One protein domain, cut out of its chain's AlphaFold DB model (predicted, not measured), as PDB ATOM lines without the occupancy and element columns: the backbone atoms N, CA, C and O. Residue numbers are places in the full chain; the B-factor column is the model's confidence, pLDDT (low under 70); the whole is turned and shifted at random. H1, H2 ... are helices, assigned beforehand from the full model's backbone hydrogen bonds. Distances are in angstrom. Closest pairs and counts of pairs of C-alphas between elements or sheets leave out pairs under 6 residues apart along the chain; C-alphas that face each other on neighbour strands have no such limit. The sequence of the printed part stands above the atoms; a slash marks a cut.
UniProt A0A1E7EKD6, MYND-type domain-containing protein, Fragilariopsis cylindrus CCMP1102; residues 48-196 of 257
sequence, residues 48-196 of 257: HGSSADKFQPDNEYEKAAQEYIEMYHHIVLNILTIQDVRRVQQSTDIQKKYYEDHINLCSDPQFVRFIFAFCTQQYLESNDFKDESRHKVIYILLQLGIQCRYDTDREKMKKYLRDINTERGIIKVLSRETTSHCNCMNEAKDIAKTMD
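Overview. This is residues 48 to 196 of the 257 residues of the protein "MYND-type domain-containing protein" of Fragilariopsis cylindrus CCMP1102 (UniProt A0A1E7EKD6). Three helical hairpins make the body: H5 and H6 in the middle, the long hairpin of H2 and H3 on one side with H2 crossing H6, and H8 and H9 on the opposite side. H7 folds back on H6, and the tip of the H2 and H3 hairpin, residues 81 to 86, sticks out. The printed part has 149 residues with nine named helices, H1 to H9 in order, and no named strand: all helix. It is compact, with a radius of gyration of the C-alphas of 15.6 A and spans of 46 by 36 by 30 A.

Along the chain. The longest helix, H2, residues 60 to 79, measures 27.1 A from C-alpha 60 at (-47.484, -38.060, -45.713). H3 is residues 85 to 101, 24.9 A; H5, 109 to 125, 24.5 A; H6, 132 to 149, 25.4 A. Shorter are H1, 52 to 55; H4, 103 to 106; H7, 154 to 163; H8, 167 to 178; and H9, 186 to 194, ending at (-23.586, -26.387, -18.449).

Arrangement. H2, the hub, touches H3 at a shallow tilt of 3 degrees, opposite ways, C-alphas 79 and 87 closest at 5.5 A. With residues 65 to 72 alone it touches H6, closest Ile 69 and Ile 140, C-alphas 6.6 A apart. H2 and H1 only just touch, only at the corner, with 3 pairs of C-alphas within 8 A, closest 54 and 61 at 6.7 A. H5 touches H6 at 19 degrees, C-alphas 119 and 138 closest at 5.1 A. H6 touches H7, closest C-alphas 146 and 157 at 6.2 A. H8 touches H5, closest C-alphas 120 and 174 at 6.1 A, and H9, closest 168 and 192 at 5.2 A. H4 is close to but not clearly touching H6. H3 and H9 are apart. Every O i to N i+4 pair is within hydrogen-bond range in H2, H3 and H5 to H9; H1 and H4 are too short for one.

Size, cuts and confidence. The C-alphas farthest apart, of Arg 86 and Asn 183, are 46.8 A apart. The printed part has no cut and no long link. Mean pLDDT of the printed part is 94.2; residue 83 is under 70.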
ATOM      1  N   HIS A  48     -44.158 -35.894 -28.189       96.94
ATOM      2  CA  HIS A  48     -43.497 -34.577 -28.141       96.94
ATOM      3  C   HIS A  48     -44.272 -33.406 -28.782       96.94
ATOM      4  O   HIS A  48     -43.675 -32.428 -29.229       96.94
ATOM      5  N   GLY A  49     -45.609 -33.480 -28.810       96.44
ATOM      6  CA  GLY A  49     -46.494 -32.467 -29.409       96.44
ATOM      7  C   GLY A  49     -47.077 -32.822 -30.779       96.44
ATOM      8  O   GLY A  49     -47.873 -32.048 -31.310       96.44
ATOM      9  N   SER A  50     -46.713 -33.979 -31.329       97.25
ATOM     10  CA  SER A  50     -47.389 -34.623 -32.455       97.25
ATOM     11  C   SER A  50     -48.298 -35.762 -31.952       97.25
ATOM     12  O   SER A  50     -48.565 -35.862 -30.751       97.25
ATOM     13  N   SER A  51     -48.813 -36.595 -32.852       96.50
ATOM     14  CA  SER A  51     -49.738 -37.691 -32.551       96.50
ATOM     15  C   SER A  51     -49.258 -39.012 -33.148       96.50
ATOM     16  O   SER A  51     -48.502 -39.033 -34.116       96.50
ATOM     17  N   ALA A  52     -49.692 -40.126 -32.554       95.75
ATOM     18  CA  ALA A  52     -49.234 -41.468 -32.915       95.75
ATOM     19  C   ALA A  52     -49.437 -41.812 -34.400       95.75
ATOM     20  O   ALA A  52     -48.580 -42.448 -35.007       95.75
ATOM     21  N   ASP A  53     -50.549 -41.368 -34.990       96.44
ATOM     22  CA  ASP A  53     -50.890 -41.581 -36.402       96.44
ATOM     23  C   ASP A  53     -49.896 -40.918 -37.364       96.44
ATOM     24  O   ASP A  53     -49.692 -41.410 -38.472       96.44
ATOM     25  N   LYS A  54     -49.233 -39.834 -36.941       96.31
ATOM     26  CA  LYS A  54     -48.248 -39.123 -37.770       96.31
ATOM     27  C   LYS A  54     -46.905 -39.832 -37.866       96.31
ATOM     28  O   LYS A  54     -46.139 -39.529 -38.768       96.31
ATOM     29  N   PHE A  55     -46.645 -40.782 -36.974       94.12
ATOM     30  CA  PHE A  55     -45.459 -41.633 -37.016       94.12
ATOM     31  C   PHE A  55     -45.752 -43.046 -37.538       94.12
ATOM     32  O   PHE A  55     -44.940 -43.953 -37.351       94.12
ATOM     33  N   GLN A  56     -46.936 -43.274 -38.109       93.44
ATOM     34  CA  GLN A  56     -47.192 -44.529 -38.801       93.44
ATOM     35  C   GLN A  56     -46.412 -44.552 -40.119       93.44
ATOM     36  O   GLN A  56     -46.346 -43.514 -40.781       93.44
ATOM     37  N   PRO A  57     -45.889 -45.722 -40.528       91.50
ATOM     38  CA  PRO A  57     -45.310 -45.884 -41.853       91.50
ATOM     39  C   PRO A  57     -46.272 -45.388 -42.937       91.50
ATOM     40  O   PRO A  57     -47.490 -45.488 -42.785       91.50
ATOM     41  N   ASP A  58     -45.714 -44.867 -44.026       92.44
ATOM     42  CA  ASP A  58     -46.452 -44.305 -45.166       92.44
ATOM     43  C   ASP A  58     -47.268 -43.035 -44.854       92.44
ATOM     44  O   ASP A  58     -48.033 -42.562 -45.701       92.44
ATOM     45  N   ASN A  59     -47.087 -42.427 -43.675       96.56
ATOM     46  CA  ASN A  59     -47.664 -41.118 -43.394       96.56
ATOM     47  C   ASN A  59     -47.060 -40.044 -44.316       96.56
ATOM     48  O   ASN A  59     -45.848 -39.983 -44.533       96.56
ATOM     49  N   GLU A  60     -47.905 -39.145 -44.820       97.75
ATOM     50  CA  GLU A  60     -47.484 -38.060 -45.713       97.75
ATOM     51  C   GLU A  60     -46.431 -37.127 -45.087       97.75
ATOM     52  O   GLU A  60     -45.573 -36.609 -45.802       97.75
ATOM     53  N   TYR A  61     -46.445 -36.940 -43.760       97.94
ATOM     54  CA  TYR A  61     -45.465 -36.113 -43.057       97.94
ATOM     55  C   TYR A  61     -44.092 -36.783 -43.008       97.94
ATOM     56  O   TYR A  61     -43.080 -36.132 -43.271       97.94
ATOM     57  N   GLU A  62     -44.049 -38.080 -42.695       96.25
ATOM     58  CA  GLU A  62     -42.807 -38.855 -42.694       96.25
ATOM     59  C   GLU A  62     -42.211 -38.900 -44.103       96.25
ATOM     60  O   GLU A  62     -41.027 -38.610 -44.284       96.25
ATOM     61  N   LYS A  63     -43.051 -39.146 -45.116       96.88
ATOM     62  CA  LYS A  63     -42.642 -39.123 -46.521       96.88
ATOM     63  C   LYS A  63     -42.037 -37.774 -46.922       96.88
ATOM     64  O   LYS A  63     -40.934 -37.745 -47.461       96.88
ATOM     65  N   ALA A  64     -42.704 -36.662 -46.607       98.19
ATOM     66  CA  ALA A  64     -42.200 -35.326 -46.931       98.19
ATOM     67  C   ALA A  64     -40.883 -34.998 -46.201       98.19
ATOM     68  O   ALA A  64     -40.005 -34.342 -46.768       98.19
ATOM     69  N   ALA A  65     -40.719 -35.451 -44.952       97.75
ATOM     70  CA  ALA A  65     -39.473 -35.297 -44.201       97.75
ATOM     71  C   ALA A  65     -38.326 -36.101 -44.837       97.75
ATOM     72  O   ALA A  65     -37.219 -35.583 -44.997       97.75
ATOM     73  N   GLN A  66     -38.598 -37.339 -45.252       97.06
ATOM     74  CA  GLN A  66     -37.634 -38.200 -45.932       97.06
ATOM     75  C   GLN A  66     -37.212 -37.622 -47.292       97.06
ATOM     76  O   GLN A  66     -36.016 -37.509 -47.570       97.06
ATOM     77  N   GLU A  67     -38.169 -37.160 -48.101       97.50
ATOM     78  CA  GLU A  67     -37.905 -36.495 -49.386       97.50
ATOM     79  C   GLU A  67     -37.049 -35.225 -49.201       97.50
ATOM     80  O   GLU A  67     -36.159 -34.952 -50.013       97.50
ATOM     81  N   TYR A  68     -37.228 -34.486 -48.096       97.88
ATOM     82  CA  TYR A  68     -36.371 -33.340 -47.769       97.88
ATOM     83  C   TYR A  68     -34.928 -33.751 -47.461       97.88
ATOM     84  O   TYR A  68     -33.992 -33.095 -47.923       97.88
ATOM     85  N   ILE A  69     -34.726 -34.829 -46.695       96.75
ATOM     86  CA  ILE A  69     -33.385 -35.351 -46.384       96.75
ATOM     87  C   ILE A  69     -32.672 -35.773 -47.672       96.75
ATOM     88  O   ILE A  69     -31.510 -35.420 -47.884       96.75
ATOM     89  N   GLU A  70     -33.369 -36.487 -48.555       96.19
ATOM     90  CA  GLU A  70     -32.832 -36.933 -49.843       96.19
ATOM     91  C   GLU A  70     -32.467 -35.756 -50.749       96.19
ATOM     92  O   GLU A  70     -31.359 -35.705 -51.293       96.19
ATOM     93  N   MET A  71     -33.360 -34.769 -50.851       96.25
ATOM     94  CA  MET A  71     -33.105 -33.515 -51.554       96.25
ATOM     95  C   MET A  71     -31.872 -32.798 -50.979       96.25
ATOM     96  O   MET A  71     -30.990 -32.378 -51.733       96.25
ATOM     97  N   TYR A  72     -31.768 -32.685 -49.651       94.69
ATOM     98  CA  TYR A  72     -30.644 -32.029 -48.987       94.69
ATOM     99  C   TYR A  72     -29.321 -32.749 -49.261       94.69
ATOM    100  O   TYR A  72     -28.332 -32.113 -49.629       94.69
ATOM    101  N   HIS A  73     -29.295 -34.079 -49.145       92.50
ATOM    102  CA  HIS A  73     -28.125 -34.884 -49.492       92.50
ATOM    103  C   HIS A  73     -27.735 -34.713 -50.958       92.50
ATOM    104  O   HIS A  73     -26.550 -34.557 -51.253       92.50
ATOM    105  N   HIS A  74     -28.709 -34.677 -51.872       91.38
ATOM    106  CA  HIS A  74     -28.444 -34.427 -53.283       91.38
ATOM    107  C   HIS A  74     -27.778 -33.061 -53.498       91.38
ATOM    108  O   HIS A  74     -26.779 -32.973 -54.210       91.38
ATOM    109  N   ILE A  75     -28.276 -32.006 -52.847       91.06
ATOM    110  CA  ILE A  75     -27.693 -30.661 -52.936       91.06
ATOM    111  C   ILE A  75     -26.280 -30.634 -52.331       91.06
ATOM    112  O   ILE A  75     -25.332 -30.177 -52.973       91.06
ATOM    113  N   VAL A  76     -26.096 -31.139 -51.112       88.88
ATOM    114  CA  VAL A  76     -24.811 -31.020 -50.406       88.88
ATOM    115  C   VAL A  76     -23.727 -31.897 -51.022       88.88
ATOM    116  O   VAL A  76     -22.628 -31.406 -51.276       88.88
ATOM    117  N   LEU A  77     -24.013 -33.175 -51.284       83.75
ATOM    118  CA  LEU A  77     -23.002 -34.114 -51.775       83.75
ATOM    119  C   LEU A  77     -22.670 -33.871 -53.246       83.75
ATOM    120  O   LEU A  77     -21.495 -33.879 -53.621       83.75
ATOM    121  N   ASN A  78     -23.686 -33.623 -54.079       79.50
ATOM    122  CA  ASN A  78     -23.471 -33.552 -55.520       79.50
ATOM    123  C   ASN A  78     -23.199 -32.133 -56.003       79.50
ATOM    124  O   ASN A  78     -22.447 -31.966 -56.954       79.50
ATOM    125  N   ILE A  79     -23.799 -31.102 -55.410       77.38
ATOM    126  CA  ILE A  79     -23.816 -29.775 -56.036       77.38
ATOM    127  C   ILE A  79     -22.738 -28.860 -55.448       77.38
ATOM    128  O   ILE A  79     -21.979 -28.258 -56.206       77.38
ATOM    129  N   LEU A  80     -22.621 -28.789 -54.120       72.75
ATOM    130  CA  LEU A  80     -21.767 -27.797 -53.448       72.75
ATOM    131  C   LEU A  80     -20.269 -28.142 -53.412       72.75
ATOM    132  O   LEU A  80     -19.451 -27.283 -53.088       72.75
ATOM    133  N   THR A  81     -19.883 -29.368 -53.762       71.50
ATOM    134  CA  THR A  81     -18.477 -29.808 -53.775       71.50
ATOM    135  C   THR A  81     -17.688 -29.299 -54.988       71.50
ATOM    136  O   THR A  81     -16.462 -29.380 -54.997       71.50
ATOM    137  N   ILE A  82     -18.358 -28.731 -56.001       71.25
ATOM    138  CA  ILE A  82     -17.742 -28.246 -57.243       71.25
ATOM    139  C   ILE A  82     -18.191 -26.801 -57.485       71.25
ATOM    140  O   ILE A  82     -19.384 -26.537 -57.605       71.25
ATOM    141  N   GLN A  83     -17.242 -25.861 -57.569       69.00
ATOM    142  CA  GLN A  83     -17.496 -24.428 -57.801       69.00
ATOM    143  C   GLN A  83     -17.963 -24.144 -59.246       69.00
ATOM    144  O   GLN A  83     -17.267 -23.494 -60.021       69.00
ATOM    145  N   ASP A  84     -19.138 -24.643 -59.629       83.44
ATOM    146  CA  ASP A  84     -19.766 -24.403 -60.932       83.44
ATOM    147  C   ASP A  84     -21.055 -23.586 -60.751       83.44
ATOM    148  O   ASP A  84     -21.984 -23.998 -60.056       83.44
ATOM    149  N   VAL A  85     -21.144 -22.423 -61.402       83.62
ATOM    150  CA  VAL A  85     -22.334 -21.552 -61.363       83.62
ATOM    151  C   VAL A  85     -23.596 -22.297 -61.818       83.62
ATOM    152  O   VAL A  85     -24.674 -22.074 -61.266       83.62
ATOM    153  N   ARG A  86     -23.484 -23.233 -62.774       85.94
ATOM    154  CA  ARG A  86     -24.629 -24.036 -63.246       85.94
ATOM    155  C   ARG A  86     -25.208 -24.916 -62.142       85.94
ATOM    156  O   ARG A  86     -26.417 -25.130 -62.093       85.94
ATOM    157  N   ARG A  87     -24.354 -25.390 -61.233       84.44
ATOM    158  CA  ARG A  87     -24.742 -26.224 -60.094       84.44
ATOM    159  C   ARG A  87     -25.544 -25.421 -59.065       84.44
ATOM    160  O   ARG A  87     -26.561 -25.912 -58.590       84.44
ATOM    161  N   VAL A  88     -25.193 -24.157 -58.817       86.12
ATOM    162  CA  VAL A  88     -25.964 -23.269 -57.918       86.12
ATOM    163  C   VAL A  88     -27.407 -23.065 -58.406       86.12
ATOM    164  O   VAL A  88     -28.349 -23.107 -57.608       86.12
ATOM    165  N   GLN A  89     -27.605 -22.892 -59.717       90.19
ATOM    166  CA  GLN A  89     -28.955 -22.817 -60.281       90.19
ATOM    167  C   GLN A  89     -29.704 -24.140 -60.081       90.19
ATOM    168  O   GLN A  89     -30.823 -24.135 -59.577       90.19
ATOM    169  N   GLN A  90     -29.053 -25.272 -60.363       91.50
ATOM    170  CA  GLN A  90     -29.652 -26.593 -60.181       91.50
ATOM    171  C   GLN A  90     -30.089 -26.852 -58.728       91.50
ATOM    172  O   GLN A  90     -31.184 -27.366 -58.515       91.50
ATOM    173  N   SER A  91     -29.290 -26.473 -57.719       91.19
ATOM    174  CA  SER A  91     -29.721 -26.593 -56.315       91.19
ATOM    175  C   SER A  91     -30.936 -25.730 -56.005       91.19
ATOM    176  O   SER A  91     -31.808 -26.158 -55.253       91.19
ATOM    177  N   THR A  92     -31.000 -24.534 -56.594       91.81
ATOM    178  CA  THR A  92     -32.120 -23.610 -56.395       91.81
ATOM    179  C   THR A  92     -33.398 -24.188 -56.993       91.81
ATOM    180  O   THR A  92     -34.441 -24.154 -56.348       91.81
ATOM    181  N   ASP A  93     -33.312 -24.780 -58.187       94.44
ATOM    182  CA  ASP A  93     -34.450 -25.399 -58.869       94.44
ATOM    183  C   ASP A  93     -34.952 -26.646 -58.122       94.44
ATOM    184  O   ASP A  93     -36.158 -26.815 -57.950       94.44
ATOM    185  N   ILE A  94     -34.041 -27.489 -57.622       95.25
ATOM    186  CA  ILE A  94     -34.382 -28.670 -56.812       95.25
ATOM    187  C   ILE A  94     -35.078 -28.254 -55.514       95.25
ATOM    188  O   ILE A  94     -36.126 -28.799 -55.173       95.25
ATOM    189  N   GLN A  95     -34.516 -27.269 -54.811       94.94
ATOM    190  CA  GLN A  95     -35.096 -26.765 -53.572       94.94
ATOM    191  C   GLN A  95     -36.468 -26.130 -53.820       94.94
ATOM    192  O   GLN A  95     -37.414 -26.388 -53.080       94.94
ATOM    193  N   LYS A  96     -36.592 -25.324 -54.881       96.19
ATOM    194  CA  LYS A  96     -37.856 -24.709 -55.284       96.19
ATOM    195  C   LYS A  96     -38.919 -25.769 -55.565       96.19
ATOM    196  O   LYS A  96     -40.020 -25.646 -55.038       96.19
ATOM    197  N   LYS A  97     -38.574 -26.814 -56.322       97.62
ATOM    198  CA  LYS A  97     -39.489 -27.914 -56.638       97.62
ATOM    199  C   LYS A  97     -40.032 -28.584 -55.373       97.62
ATOM    200  O   LYS A  97     -41.238 -28.749 -55.267       97.62
ATOM    201  N   TYR A  98     -39.174 -28.901 -54.398       97.81
ATOM    202  CA  TYR A  98     -39.630 -29.475 -53.126       97.81
ATOM    203  C   TYR A  98     -40.675 -28.580 -52.441       97.81
ATOM    204  O   TYR A  98     -41.745 -29.046 -52.063       97.81
ATOM    205  N   TYR A  99     -40.410 -27.276 -52.307       96.88
ATOM    206  CA  TYR A  99     -41.380 -26.386 -51.660       96.88
ATOM    207  C   TYR A  99     -42.670 -26.222 -52.459       96.88
ATOM    208  O   TYR A  99     -43.718 -26.069 -51.845       96.88
ATOM    209  N   GLU A 100     -42.617 -26.250 -53.792       97.25
ATOM    210  CA  GLU A 100     -43.820 -26.230 -54.632       97.25
ATOM    211  C   GLU A 100     -44.660 -27.500 -54.428       97.25
ATOM    212  O   GLU A 100     -45.867 -27.398 -54.207       97.25
ATOM    213  N   ASP A 101     -44.019 -28.672 -54.405       98.12
ATOM    214  CA  ASP A 101     -44.676 -29.971 -54.217       98.12
ATOM    215  C   ASP A 101     -45.261 -30.132 -52.791       98.12
ATOM    216  O   ASP A 101     -46.284 -30.794 -52.606       98.12
ATOM    217  N   HIS A 102     -44.667 -29.479 -51.778       97.94
ATOM    218  CA  HIS A 102     -45.047 -29.610 -50.361       97.94
ATOM    219  C   HIS A 102     -45.563 -28.318 -49.700       97.94
ATOM    220  O   HIS A 102     -45.608 -28.235 -48.468       97.94
ATOM    221  N   ILE A 103     -45.981 -27.304 -50.469       97.25
ATOM    222  CA  ILE A 103     -46.376 -25.986 -49.925       97.25
ATOM    223  C   ILE A 103     -47.507 -26.073 -48.889       97.25
ATOM    224  O   ILE A 103     -47.477 -25.387 -47.863       97.25
ATOM    225  N   ASN A 104     -48.478 -26.961 -49.130       98.12
ATOM    226  CA  ASN A 104     -49.621 -27.163 -48.242       98.12
ATOM    227  C   ASN A 104     -49.182 -27.748 -46.893       98.12
ATOM    228  O   ASN A 104     -49.633 -27.278 -45.853       98.12
ATOM    229  N   LEU A 105     -48.251 -28.709 -46.905       97.69
ATOM    230  CA  LEU A 105     -47.684 -29.295 -45.688       97.69
ATOM    231  C   LEU A 105     -46.811 -28.282 -44.945       97.69
ATOM    232  O   LEU A 105     -46.927 -28.141 -43.734       97.69
ATOM    233  N   CYS A 106     -45.979 -27.519 -45.657       97.25
ATOM    234  CA  CYS A 106     -45.132 -26.488 -45.050       97.25
ATOM    235  C   CYS A 106     -45.943 -25.396 -44.334       97.25
ATOM    236  O   CYS A 106     -45.444 -24.791 -43.388       97.25
ATOM    237  N   SER A 107     -47.181 -25.167 -44.776       97.00
ATOM    238  CA  SER A 107     -48.116 -24.219 -44.163       97.00
ATOM    239  C   SER A 107     -48.961 -24.841 -43.043       97.00
ATOM    240  O   SER A 107     -49.644 -24.113 -42.323       97.00
ATOM    241  N   ASP A 108     -48.936 -26.169 -42.881       98.06
ATOM    242  CA  ASP A 108     -49.695 -26.896 -41.865       98.06
ATOM    243  C   ASP A 108     -48.955 -26.882 -40.509       98.06
ATOM    244  O   ASP A 108     -47.880 -27.481 -40.366       98.06
ATOM    245  N   PRO A 109     -49.531 -26.270 -39.454       97.75
ATOM    246  CA  PRO A 109     -48.927 -26.272 -38.125       97.75
ATOM    247  C   PRO A 109     -48.680 -27.675 -37.551       97.75
ATOM    248  O   PRO A 109     -47.786 -27.832 -36.717       97.75
ATOM    249  N   GLN A 110     -49.460 -28.687 -37.948       98.19
ATOM    250  CA  GLN A 110     -49.294 -30.062 -37.472       98.19
ATOM    251  C   GLN A 110     -48.072 -30.740 -38.094       98.19
ATOM    252  O   GLN A 110     -47.347 -31.434 -37.379       98.19
ATOM    253  N   PHE A 111     -47.780 -30.478 -39.371       98.38
ATOM    254  CA  PHE A 111     -46.547 -30.938 -40.011       98.38
ATOM    255  C   PHE A 111     -45.316 -30.333 -39.328       98.38
ATOM    256  O   PHE A 111     -44.391 -31.044 -38.940       98.38
ATOM    257  N   VAL A 112     -45.338 -29.024 -39.065       98.19
ATOM    258  CA  VAL A 112     -44.253 -28.342 -38.343       98.19
ATOM    259  C   VAL A 112     -44.032 -28.950 -36.953       98.19
ATOM    260  O   VAL A 112     -42.892 -29.192 -36.553       98.19
ATOM    261  N   ARG A 113     -45.111 -29.236 -36.211       98.19
ATOM    262  CA  ARG A 113     -45.028 -29.922 -34.909       98.19
ATOM    263  C   ARG A 113     -44.450 -31.325 -35.039       98.19
ATOM    264  O   ARG A 113     -43.611 -31.691 -34.220       98.19
ATOM    265  N   PHE A 114     -44.861 -32.078 -36.058       98.38
ATOM    266  CA  PHE A 114     -44.300 -33.391 -36.361       98.38
ATOM    267  C   PHE A 114     -42.786 -33.322 -36.580       98.38
ATOM    268  O   PHE A 114     -42.066 -34.079 -35.938       98.38
ATOM    269  N   ILE A 115     -42.279 -32.375 -37.376       98.56
ATOM    270  CA  ILE A 115     -40.834 -32.231 -37.618       98.56
ATOM    271  C   ILE A 115     -40.056 -32.025 -36.308       98.56
ATOM    272  O   ILE A 115     -39.065 -32.716 -36.059       98.56
ATOM    273  N   PHE A 116     -40.507 -31.119 -35.431       98.62
ATOM    274  CA  PHE A 116     -39.848 -30.899 -34.136       98.62
ATOM    275  C   PHE A 116     -39.979 -32.100 -33.191       98.62
ATOM    276  O   PHE A 116     -39.024 -32.419 -32.477       98.62
ATOM    277  N   ALA A 117     -41.126 -32.783 -33.197       98.12
ATOM    278  CA  ALA A 117     -41.343 -33.990 -32.410       98.12
ATOM    279  C   ALA A 117     -40.441 -35.144 -32.870       98.12
ATOM    280  O   ALA A 117     -39.799 -35.783 -32.038       98.12
ATOM    281  N   PHE A 118     -40.317 -35.351 -34.182       97.62
ATOM    282  CA  PHE A 118     -39.433 -36.347 -34.782       97.62
ATOM    283  C   PHE A 118     -37.969 -36.069 -34.436       97.62
ATOM    284  O   PHE A 118     -37.272 -36.949 -33.939       97.62
ATOM    285  N   CYS A 119     -37.509 -34.824 -34.598       98.00
ATOM    286  CA  CYS A 119     -36.146 -34.443 -34.216       98.00
ATOM    287  C   CYS A 119     -35.880 -34.640 -32.716       98.00
ATOM    288  O   CYS A 119     -34.781 -35.038 -32.331       98.00
ATOM    289  N   THR A 120     -36.878 -34.376 -31.867       97.38
ATOM    290  CA  THR A 120     -36.791 -34.605 -30.416       97.38
ATOM    291  C   THR A 120     -36.654 -36.090 -30.104       97.38
ATOM    292  O   THR A 120     -35.766 -36.466 -29.345       97.38
ATOM    293  N   GLN A 121     -37.470 -36.937 -30.735       96.00
ATOM    294  CA  GLN A 121     -37.385 -38.388 -30.590       96.00
ATOM    295  C   GLN A 121     -36.004 -38.908 -31.016       96.00
ATOM    296  O   GLN A 121     -35.344 -39.596 -30.243       96.00
ATOM    297  N   GLN A 122     -35.521 -38.502 -32.197       95.31
ATOM    298  CA  GLN A 122     -34.197 -38.890 -32.695       95.31
ATOM    299  C   GLN A 122     -33.067 -38.443 -31.757       95.31
ATOM    300  O   GLN A 122     -32.121 -39.197 -31.532       95.31
ATOM    301  N   TYR A 123     -33.159 -37.238 -31.183       95.88
ATOM    302  CA  TYR A 123     -32.181 -36.757 -30.206       95.88
ATOM    303  C   TYR A 123     -32.157 -37.645 -28.955       95.88
ATOM    304  O   TYR A 123     -31.088 -38.131 -28.583       95.88
ATOM    305  N   LEU A 124     -33.321 -37.906 -28.353       93.94
ATOM    306  CA  LEU A 124     -33.442 -38.720 -27.139       93.94
ATOM    307  C   LEU A 124     -32.936 -40.154 -27.351       93.94
ATOM    308  O   LEU A 124     -32.286 -40.718 -26.475       93.94
ATOM    309  N   GLU A 125     -33.163 -40.728 -28.532       92.88
ATOM    310  CA  GLU A 125     -32.657 -42.059 -28.871       92.88
ATOM    311  C   GLU A 125     -31.160 -42.077 -29.222       92.88
ATOM    312  O   GLU A 125     -30.537 -43.138 -29.200       92.88
ATOM    313  N   SER A 126     -30.560 -40.939 -29.590       89.06
ATOM    314  CA  SER A 126     -29.152 -40.858 -30.022       89.06
ATOM    315  C   SER A 126     -28.126 -40.907 -28.883       89.06
ATOM    316  O   SER A 126     -26.928 -40.962 -29.164       89.06
ATOM    317  N   ASN A 127     -28.572 -40.900 -27.618       81.00
ATOM    318  CA  ASN A 127     -27.711 -40.854 -26.429       81.00
ATOM    319  C   ASN A 127     -26.710 -39.679 -26.483       81.00
ATOM    320  O   ASN A 127     -25.496 -39.891 -26.465       81.00
ATOM    321  N   ASP A 128     -27.243 -38.455 -26.594       78.56
ATOM    322  CA  ASP A 128     -26.498 -37.190 -26.678       78.56
ATOM    323  C   ASP A 128     -25.591 -37.056 -27.914       78.56
ATOM    324  O   ASP A 128     -24.396 -36.799 -27.799       78.56
ATOM    325  N   PHE A 129     -26.154 -37.225 -29.118       85.00
ATOM    326  CA  PHE A 129     -25.458 -37.033 -30.406       85.00
ATOM    327  C   PHE A 129     -24.227 -37.920 -30.652       85.00
ATOM    328  O   PHE A 129     -23.463 -37.661 -31.583       85.00
ATOM    329  N   LYS A 130     -24.048 -39.015 -29.901       86.75
ATOM    330  CA  LYS A 130     -22.973 -39.992 -30.173       86.75
ATOM    331  C   LYS A 130     -23.086 -40.624 -31.563       86.75
ATOM    332  O   LYS A 130     -22.088 -41.072 -32.119       86.75
ATOM    333  N   ASP A 131     -24.293 -40.648 -32.124       89.81
ATOM    334  CA  ASP A 131     -24.552 -41.027 -33.509       89.81
ATOM    335  C   ASP A 131     -24.523 -39.795 -34.436       89.81
ATOM    336  O   ASP A 131     -25.495 -39.036 -34.540       89.81
ATOM    337  N   GLU A 132     -23.410 -39.617 -35.155       90.38
ATOM    338  CA  GLU A 132     -23.239 -38.522 -36.119       90.38
ATOM    339  C   GLU A 132     -24.279 -38.532 -37.249       90.38
ATOM    340  O   GLU A 132     -24.601 -37.478 -37.806       90.38
ATOM    341  N   SER A 133     -24.790 -39.708 -37.633       91.19
ATOM    342  CA  SER A 133     -25.774 -39.817 -38.713       91.19
ATOM    343  C   SER A 133     -27.116 -39.232 -38.277       91.19
ATOM    344  O   SER A 133     -27.684 -38.393 -38.982       91.19
ATOM    345  N   ARG A 134     -27.555 -39.557 -37.054       93.00
ATOM    346  CA  ARG A 134     -28.751 -38.973 -36.432       93.00
ATOM    347  C   ARG A 134     -28.592 -37.480 -36.202       93.00
ATOM    348  O   ARG A 134     -29.516 -36.727 -36.494       93.00
ATOM    349  N   HIS A 135     -27.417 -37.028 -35.761       93.88
ATOM    350  CA  HIS A 135     -27.140 -35.599 -35.618       93.88
ATOM    351  C   HIS A 135     -27.343 -34.853 -36.951       93.88
ATOM    352  O   HIS A 135     -28.038 -33.836 -36.990       93.88
ATOM    353  N   LYS A 136     -26.818 -35.384 -38.065       93.94
ATOM    354  CA  LYS A 136     -27.023 -34.790 -39.398       93.94
ATOM    355  C   LYS A 136     -28.500 -34.752 -39.787       93.94
ATOM    356  O   LYS A 136     -28.964 -33.708 -40.237       93.94
ATOM    357  N   VAL A 137     -29.243 -35.837 -39.569       95.88
ATOM    358  CA  VAL A 137     -30.690 -35.880 -39.849       95.88
ATOM    359  C   VAL A 137     -31.451 -34.839 -39.025       95.88
ATOM    360  O   VAL A 137     -32.225 -34.068 -39.588       95.88
ATOM    361  N   ILE A 138     -31.184 -34.755 -37.717       97.19
ATOM    362  CA  ILE A 138     -31.793 -33.759 -36.821       97.19
ATOM    363  C   ILE A 138     -31.503 -32.343 -37.321       97.19
ATOM    364  O   ILE A 138     -32.410 -31.520 -37.401       97.19
ATOM    365  N   TYR A 139     -30.253 -32.051 -37.685       96.75
ATOM    366  CA  TYR A 139     -29.870 -30.743 -38.206       96.75
ATOM    367  C   TYR A 139     -30.633 -30.388 -39.490       96.75
ATOM    368  O   TYR A 139     -31.189 -29.293 -39.586       96.75
ATOM    369  N   ILE A 140     -30.693 -31.315 -40.452       97.06
ATOM    370  CA  ILE A 140     -31.388 -31.131 -41.733       97.06
ATOM    371  C   ILE A 140     -32.878 -30.868 -41.498       97.06
ATOM    372  O   ILE A 140     -33.414 -29.863 -41.963       97.06
ATOM    373  N   LEU A 141     -33.548 -31.722 -40.726       98.31
ATOM    374  CA  LEU A 141     -34.979 -31.582 -40.468       98.31
ATOM    375  C   LEU A 141     -35.309 -30.341 -39.632       98.31
ATOM    376  O   LEU A 141     -36.331 -29.697 -39.863       98.31
ATOM    377  N   LEU A 142     -34.432 -29.925 -38.715       98.38
ATOM    378  CA  LEU A 142     -34.610 -28.659 -38.007       98.38
ATOM    379  C   LEU A 142     -34.538 -27.450 -38.937       98.38
ATOM    380  O   LEU A 142     -35.262 -26.485 -38.694       98.38
ATOM    381  N   GLN A 143     -33.722 -27.478 -39.998       97.94
ATOM    382  CA  GLN A 143     -33.746 -26.408 -41.002       97.94
ATOM    383  C   GLN A 143     -35.124 -26.294 -41.654       97.94
ATOM    384  O   GLN A 143     -35.664 -25.187 -41.693       97.94
ATOM    385  N   LEU A 144     -35.713 -27.422 -42.071       98.19
ATOM    386  CA  LEU A 144     -37.070 -27.467 -42.618       98.19
ATOM    387  C   LEU A 144     -38.090 -26.923 -41.612       98.19
ATOM    388  O   LEU A 144     -38.804 -25.971 -41.914       98.19
ATOM    389  N   GLY A 145     -38.112 -27.460 -40.388       98.44
ATOM    390  CA  GLY A 145     -39.065 -27.046 -39.355       98.44
ATOM    391  C   GLY A 145     -38.963 -25.557 -39.008       98.44
ATOM    392  O   GLY A 145     -39.981 -24.884 -38.839       98.44
ATOM    393  N   ILE A 146     -37.745 -25.009 -38.949       98.50
ATOM    394  CA  ILE A 146     -37.506 -23.577 -38.717       98.50
ATOM    395  C   ILE A 146     -37.983 -22.735 -39.906       98.50
ATOM    396  O   ILE A 146     -38.590 -21.689 -39.686       98.50
ATOM    397  N   GLN A 147     -37.719 -23.165 -41.142       97.31
ATOM    398  CA  GLN A 147     -38.159 -22.457 -42.347       97.31
ATOM    399  C   GLN A 147     -39.682 -22.414 -42.443       97.31
ATOM    400  O   GLN A 147     -40.229 -21.334 -42.622       97.31
ATOM    401  N   CYS A 148     -40.360 -23.548 -42.251       97.69
ATOM    402  CA  CYS A 148     -41.820 -23.617 -42.267       97.69
ATOM    403  C   CYS A 148     -42.447 -22.779 -41.144       97.69
ATOM    404  O   CYS A 148     -43.429 -22.082 -41.361       97.69
ATOM    405  N   ARG A 149     -41.879 -22.810 -39.929       97.81
ATOM    406  CA  ARG A 149     -42.470 -22.118 -38.771       97.81
ATOM    407  C   ARG A 149     -42.271 -20.603 -38.769       97.81
ATOM    408  O   ARG A 149     -43.063 -19.886 -38.158       97.81
ATOM    409  N   TYR A 150     -41.164 -20.130 -39.335       97.56
ATOM    410  CA  TYR A 150     -40.700 -18.749 -39.190       97.56
ATOM    411  C   TYR A 150     -40.523 -18.039 -40.538       97.56
ATOM    412  O   TYR A 150     -39.773 -17.066 -40.625       97.56
ATOM    413  N   ASP A 151     -41.221 -18.491 -41.578       95.94
ATOM    414  CA  ASP A 151     -41.207 -17.903 -42.924       95.94
ATOM    415  C   ASP A 151     -41.553 -16.397 -42.929       95.94
ATOM    416  O   ASP A 151     -40.936 -15.600 -43.641       95.94
ATOM    417  N   THR A 152     -42.480 -16.000 -42.060       96.69
ATOM    418  CA  THR A 152     -42.970 -14.631 -41.855       96.69
ATOM    419  C   THR A 152     -42.115 -13.813 -40.882       96.69
ATOM    420  O   THR A 152     -42.161 -12.584 -40.915       96.69
ATOM    421  N   ASP A 153     -41.279 -14.453 -40.054       97.25
ATOM    422  CA  ASP A 153     -40.381 -13.806 -39.083       97.25
ATOM    423  C   ASP A 153     -38.913 -14.100 -39.428       97.25
ATOM    424  O   ASP A 153     -38.227 -14.933 -38.821       97.25
ATOM    425  N   ARG A 154     -38.409 -13.371 -40.431       93.81
ATOM    426  CA  ARG A 154     -37.054 -13.555 -40.974       93.81
ATOM    427  C   ARG A 154     -35.946 -13.430 -39.932       93.81
ATOM    428  O   ARG A 154     -34.931 -14.116 -40.049       93.81
ATOM    429  N   GLU A 155     -36.096 -12.557 -38.941       92.56
ATOM    430  CA  GLU A 155     -35.060 -12.352 -37.924       92.56
ATOM    431  C   GLU A 155     -35.013 -13.521 -36.940       92.56
ATOM    432  O   GLU A 155     -33.927 -14.018 -36.609       92.56
ATOM    433  N   LYS A 156     -36.177 -14.041 -36.539       95.00
ATOM    434  CA  LYS A 156     -36.260 -15.251 -35.718       95.00
ATOM    435  C   LYS A 156     -35.790 -16.489 -36.475       95.00
ATOM    436  O   LYS A 156     -35.011 -17.261 -35.913       95.00
ATOM    437  N   MET A 157     -36.144 -16.620 -37.754       96.62
ATOM    438  CA  MET A 157     -35.647 -17.685 -38.630       96.62
ATOM    439  C   MET A 157     -34.115 -17.682 -38.699       96.62
ATOM    440  O   MET A 157     -33.478 -18.674 -38.348       96.62
ATOM    441  N   LYS A 158     -33.491 -16.548 -39.059       92.00
ATOM    442  CA  LYS A 158     -32.019 -16.414 -39.102       92.00
ATOM    443  C   LYS A 158     -31.373 -16.743 -37.760       92.00
ATOM    444  O   LYS A 158     -30.321 -17.380 -37.714       92.00
ATOM    445  N   LYS A 159     -31.978 -16.287 -36.659       94.56
ATOM    446  CA  LYS A 159     -31.485 -16.575 -35.312       94.56
ATOM    447  C   LYS A 159     -31.467 -18.078 -35.047       94.56
ATOM    448  O   LYS A 159     -30.443 -18.572 -34.593       94.56
ATOM    449  N   TYR A 160     -32.552 -18.789 -35.335       97.25
ATOM    450  CA  TYR A 160     -32.649 -20.214 -35.024       97.25
ATOM    451  C   TYR A 160     -31.805 -21.071 -35.959       97.25
ATOM    452  O   TYR A 160     -31.117 -21.964 -35.477       97.25
ATOM    453  N   LEU A 161     -31.756 -20.738 -37.254       95.69
ATOM    454  CA  LEU A 161     -30.831 -21.369 -38.201       95.69
ATOM    455  C   LEU A 161     -29.375 -21.212 -37.751       95.69
ATOM    456  O   LEU A 161     -28.570 -22.127 -37.901       95.69
ATOM    457  N   ARG A 162     -29.022 -20.065 -37.158       91.81
ATOM    458  CA  ARG A 162     -27.702 -19.877 -36.552       91.81
ATOM    459  C   ARG A 162     -27.522 -20.742 -35.304       91.81
ATOM    460  O   ARG A 162     -26.463 -21.354 -35.181       91.81
ATOM    461  N   ASP A 163     -28.508 -20.774 -34.408       94.69
ATOM    462  CA  ASP A 163     -28.441 -21.528 -33.150       94.69
ATOM    463  C   ASP A 163     -28.192 -23.027 -33.416       94.69
ATOM    464  O   ASP A 163     -27.280 -23.598 -32.819       94.69
ATOM    465  N   ILE A 164     -28.898 -23.644 -34.373       96.44
ATOM    466  CA  ILE A 164     -28.757 -25.083 -34.682       96.44
ATOM    467  C   ILE A 164     -27.399 -25.492 -35.282       96.44
ATOM    468  O   ILE A 164     -27.164 -26.673 -35.485       96.44
ATOM    469  N   ASN A 165     -26.463 -24.563 -35.523       91.75
ATOM    470  CA  ASN A 165     -25.085 -24.908 -35.922       91.75
ATOM    471  C   ASN A 165     -24.224 -25.457 -34.770       91.75
ATOM    472  O   ASN A 165     -23.021 -25.654 -34.942       91.75
ATOM    473  N   THR A 166     -24.802 -25.615 -33.580       92.50
ATOM    474  CA  THR A 166     -24.141 -26.148 -32.386       92.50
ATOM    475  C   THR A 166     -25.084 -27.126 -31.701       92.50
ATOM    476  O   THR A 166     -26.287 -26.866 -31.656       92.50
ATOM    477  N   GLU A 167     -24.558 -28.192 -31.100       94.56
ATOM    478  CA  GLU A 167     -25.359 -29.173 -30.345       94.56
ATOM    479  C   GLU A 167     -26.190 -28.498 -29.251       94.56
ATOM    480  O   GLU A 167     -27.406 -28.665 -29.158       94.56
ATOM    481  N   ARG A 168     -25.551 -27.603 -28.491       95.38
ATOM    482  CA  ARG A 168     -26.213 -26.778 -27.478       95.38
ATOM    483  C   ARG A 168     -27.394 -25.985 -28.045       95.38
ATOM    484  O   ARG A 168     -28.409 -25.800 -27.371       95.38
ATOM    485  N   GLY A 169     -27.250 -25.439 -29.248       96.25
ATOM    486  CA  GLY A 169     -28.309 -24.682 -29.900       96.25
ATOM    487  C   GLY A 169     -29.430 -25.568 -30.440       96.25
ATOM    488  O   GLY A 169     -30.590 -25.191 -30.285       96.25
ATOM    489  N   ILE A 170     -29.112 -26.762 -30.956       97.50
ATOM    490  CA  ILE A 170     -30.105 -27.784 -31.315       97.50
ATOM    491  C   ILE A 170     -30.968 -28.132 -30.097       97.50
ATOM    492  O   ILE A 170     -32.189 -27.986 -30.159       97.50
ATOM    493  N   ILE A 171     -30.350 -28.475 -28.960       97.56
ATOM    494  CA  ILE A 171     -31.068 -28.807 -27.717       97.56
ATOM    495  C   ILE A 171     -31.988 -27.657 -27.286       97.56
ATOM    496  O   ILE A 171     -33.144 -27.869 -26.915       97.56
ATOM    497  N   LYS A 172     -31.505 -26.410 -27.366       97.75
ATOM    498  CA  LYS A 172     -32.307 -25.224 -27.029       97.75
ATOM    499  C   LYS A 172     -33.503 -25.025 -27.950       97.75
ATOM    500  O   LYS A 172     -34.550 -24.598 -27.462       97.75
ATOM    501  N   VAL A 173     -33.347 -25.267 -29.253       98.38
ATOM    502  CA  VAL A 173     -34.454 -25.181 -30.213       98.38
ATOM    503  C   VAL A 173     -35.462 -26.288 -29.922       98.38
ATOM    504  O   VAL A 173     -36.616 -25.968 -29.661       98.38
ATOM    505  N   LEU A 174     -35.036 -27.551 -29.828       98.19
ATOM    506  CA  LEU A 174     -35.922 -28.681 -29.521       98.19
ATOM    507  C   LEU A 174     -36.694 -28.479 -28.212       98.19
ATOM    508  O   LEU A 174     -37.919 -28.572 -28.194       98.19
ATOM    509  N   SER A 175     -36.003 -28.105 -27.130       97.88
ATOM    510  CA  SER A 175     -36.638 -27.807 -25.842       97.88
ATOM    511  C   SER A 175     -37.669 -26.683 -25.952       97.88
ATOM    512  O   SER A 175     -38.759 -26.792 -25.399       97.88
ATOM    513  N   ARG A 176     -37.369 -25.603 -26.687       97.81
ATOM    514  CA  ARG A 176     -38.309 -24.488 -26.873       97.81
ATOM    515  C   ARG A 176     -39.554 -24.910 -27.644       97.81
ATOM    516  O   ARG A 176     -40.647 -24.485 -27.289       97.81
ATOM    517  N   GLU A 177     -39.384 -25.687 -28.704       98.00
ATOM    518  CA  GLU A 177     -40.480 -26.051 -29.605       98.00
ATOM    519  C   GLU A 177     -41.384 -27.148 -29.010       98.00
ATOM    520  O   GLU A 177     -42.553 -27.249 -29.385       98.00
ATOM    521  N   THR A 178     -40.891 -27.908 -28.023       97.62
ATOM    522  CA  THR A 178     -41.637 -28.996 -27.357       97.62
ATOM    523  C   THR A 178     -42.144 -28.667 -25.948       97.62
ATOM    524  O   THR A 178     -43.026 -29.370 -25.452       97.62
ATOM    525  N   THR A 179     -41.674 -27.581 -25.314       97.38
ATOM    526  CA  THR A 179     -41.973 -27.256 -23.899       97.38
ATOM    527  C   THR A 179     -43.455 -27.092 -23.564       97.38
ATOM    528  O   THR A 179     -43.821 -27.223 -22.401       97.38
ATOM    529  N   SER A 180     -44.306 -26.756 -24.537       97.19
ATOM    530  CA  SER A 180     -45.751 -26.613 -24.321       97.19
ATOM    531  C   SER A 180     -46.501 -27.944 -24.348       97.19
ATOM    532  O   SER A 180     -47.688 -27.968 -24.042       97.19
ATOM    533  N   HIS A 181     -45.837 -29.033 -24.745       97.31
ATOM    534  CA  HIS A 181     -46.463 -30.336 -24.974       97.31
ATOM    535  C   HIS A 181     -45.943 -31.414 -24.020       97.31
ATOM    536  O   HIS A 181     -46.689 -32.321 -23.662       97.31
ATOM    537  N   CYS A 182     -44.671 -31.345 -23.617       97.38
ATOM    538  CA  CYS A 182     -44.054 -32.341 -22.744       97.38
ATOM    539  C   CYS A 182     -42.823 -31.783 -22.012       97.38
ATOM    540  O   CYS A 182     -42.303 -30.719 -22.348       97.38
ATOM    541  N   ASN A 183     -42.335 -32.549 -21.034       97.38
ATOM    542  CA  ASN A 183     -41.141 -32.236 -20.241       97.38
ATOM    543  C   ASN A 183     -39.912 -33.080 -20.626       97.38
ATOM    544  O   ASN A 183     -38.889 -32.997 -19.951       97.38
ATOM    545  N   CYS A 184     -39.989 -33.876 -21.699       96.62
ATOM    546  CA  CYS A 184     -38.943 -34.833 -22.084       96.62
ATOM    547  C   CYS A 184     -37.581 -34.171 -22.354       96.62
ATOM    548  O   CYS A 184     -36.546 -34.785 -22.140       96.62
ATOM    549  N   MET A 185     -37.568 -32.899 -22.761       97.06
ATOM    550  CA  MET A 185     -36.340 -32.146 -23.036       97.06
ATOM    551  C   MET A 185     -35.766 -31.395 -21.821       97.06
ATOM    552  O   MET A 185     -34.797 -30.653 -21.986       97.06
ATOM    553  N   ASN A 186     -36.341 -31.514 -20.616       97.00
ATOM    554  CA  ASN A 186     -35.888 -30.732 -19.456       97.00
ATOM    555  C   ASN A 186     -34.466 -31.098 -19.011       97.00
ATOM    556  O   ASN A 186     -33.660 -30.196 -18.798       97.00
ATOM    557  N   GLU A 187     -34.137 -32.390 -18.952       96.44
ATOM    558  CA  GLU A 187     -32.793 -32.857 -18.590       96.44
ATOM    559  C   GLU A 187     -31.744 -32.371 -19.598       96.44
ATOM    560  O   GLU A 187     -30.792 -31.679 -19.235       96.44
ATOM    561  N   ALA A 188     -31.985 -32.607 -20.889       96.12
ATOM    562  CA  ALA A 188     -31.129 -32.119 -21.966       96.12
ATOM    563  C   ALA A 188     -30.957 -30.593 -21.934       96.12
ATOM    564  O   ALA A 188     -29.860 -30.069 -22.127       96.12
ATOM    565  N   LYS A 189     -32.029 -29.846 -21.648       96.69
ATOM    566  CA  LYS A 189     -31.974 -28.387 -21.488       96.69
ATOM    567  C   LYS A 189     -31.057 -27.977 -20.339       96.69
ATOM    568  O   LYS A 189     -30.371 -26.962 -20.472       96.69
ATOM    569  N   ASP A 190     -31.058 -28.712 -19.231       96.88
ATOM    570  CA  ASP A 190     -30.183 -28.445 -18.091       96.88
ATOM    571  C   ASP A 190     -28.722 -28.775 -18.412       96.88
ATOM    572  O   ASP A 190     -27.857 -27.932 -18.172       96.88
ATOM    573  N   ILE A 191     -28.459 -29.888 -19.103       94.50
ATOM    574  CA  ILE A 191     -27.133 -30.212 -19.658       94.50
ATOM    575  C   ILE A 191     -26.660 -29.093 -20.600       94.50
ATOM    576  O   ILE A 191     -25.563 -28.552 -20.466       94.50
ATOM    577  N   ALA A 192     -27.516 -28.617 -21.504       95.56
ATOM    578  CA  ALA A 192     -27.184 -27.526 -22.422       95.56
ATOM    579  C   ALA A 192     -26.896 -26.181 -21.726       95.56
ATOM    580  O   ALA A 192     -26.324 -25.271 -22.345       95.56
ATOM    581  N   LYS A 193     -27.290 -25.995 -20.458       95.62
ATOM    582  CA  LYS A 193     -26.882 -24.816 -19.676       95.62
ATOM    583  C   LYS A 193     -25.435 -24.924 -19.208       95.62
ATOM    584  O   LYS A 193     -24.784 -23.883 -19.157       95.62
ATOM    585  N   THR A 194     -24.960 -26.130 -18.902       95.75
ATOM    586  CA  THR A 194     -23.586 -26.387 -18.449       95.75
ATOM    587  C   THR A 194     -22.609 -26.572 -19.605       95.75
ATOM    588  O   THR A 194     -21.413 -26.412 -19.398       95.75
ATOM    589  N   MET A 195     -23.099 -26.868 -20.814       94.44
ATOM    590  CA  MET A 195     -22.267 -26.924 -22.017       94.44
ATOM    591  C   MET A 195     -21.569 -25.589 -22.283       94.44
ATOM    592  O   MET A 195     -22.198 -24.517 -22.280       94.44
ATOM    593  N   ASP A 196     -20.286 -25.688 -22.622       94.00
ATOM    594  CA  ASP A 196     -19.517 -24.570 -23.129       94.00
ATOM    595  C   ASP A 196     -20.233 -23.919 -24.315       94.00
ATOM    596  O   ASP A 196     -20.892 -24.550 -25.147       94.00
TER     597      ASP A 196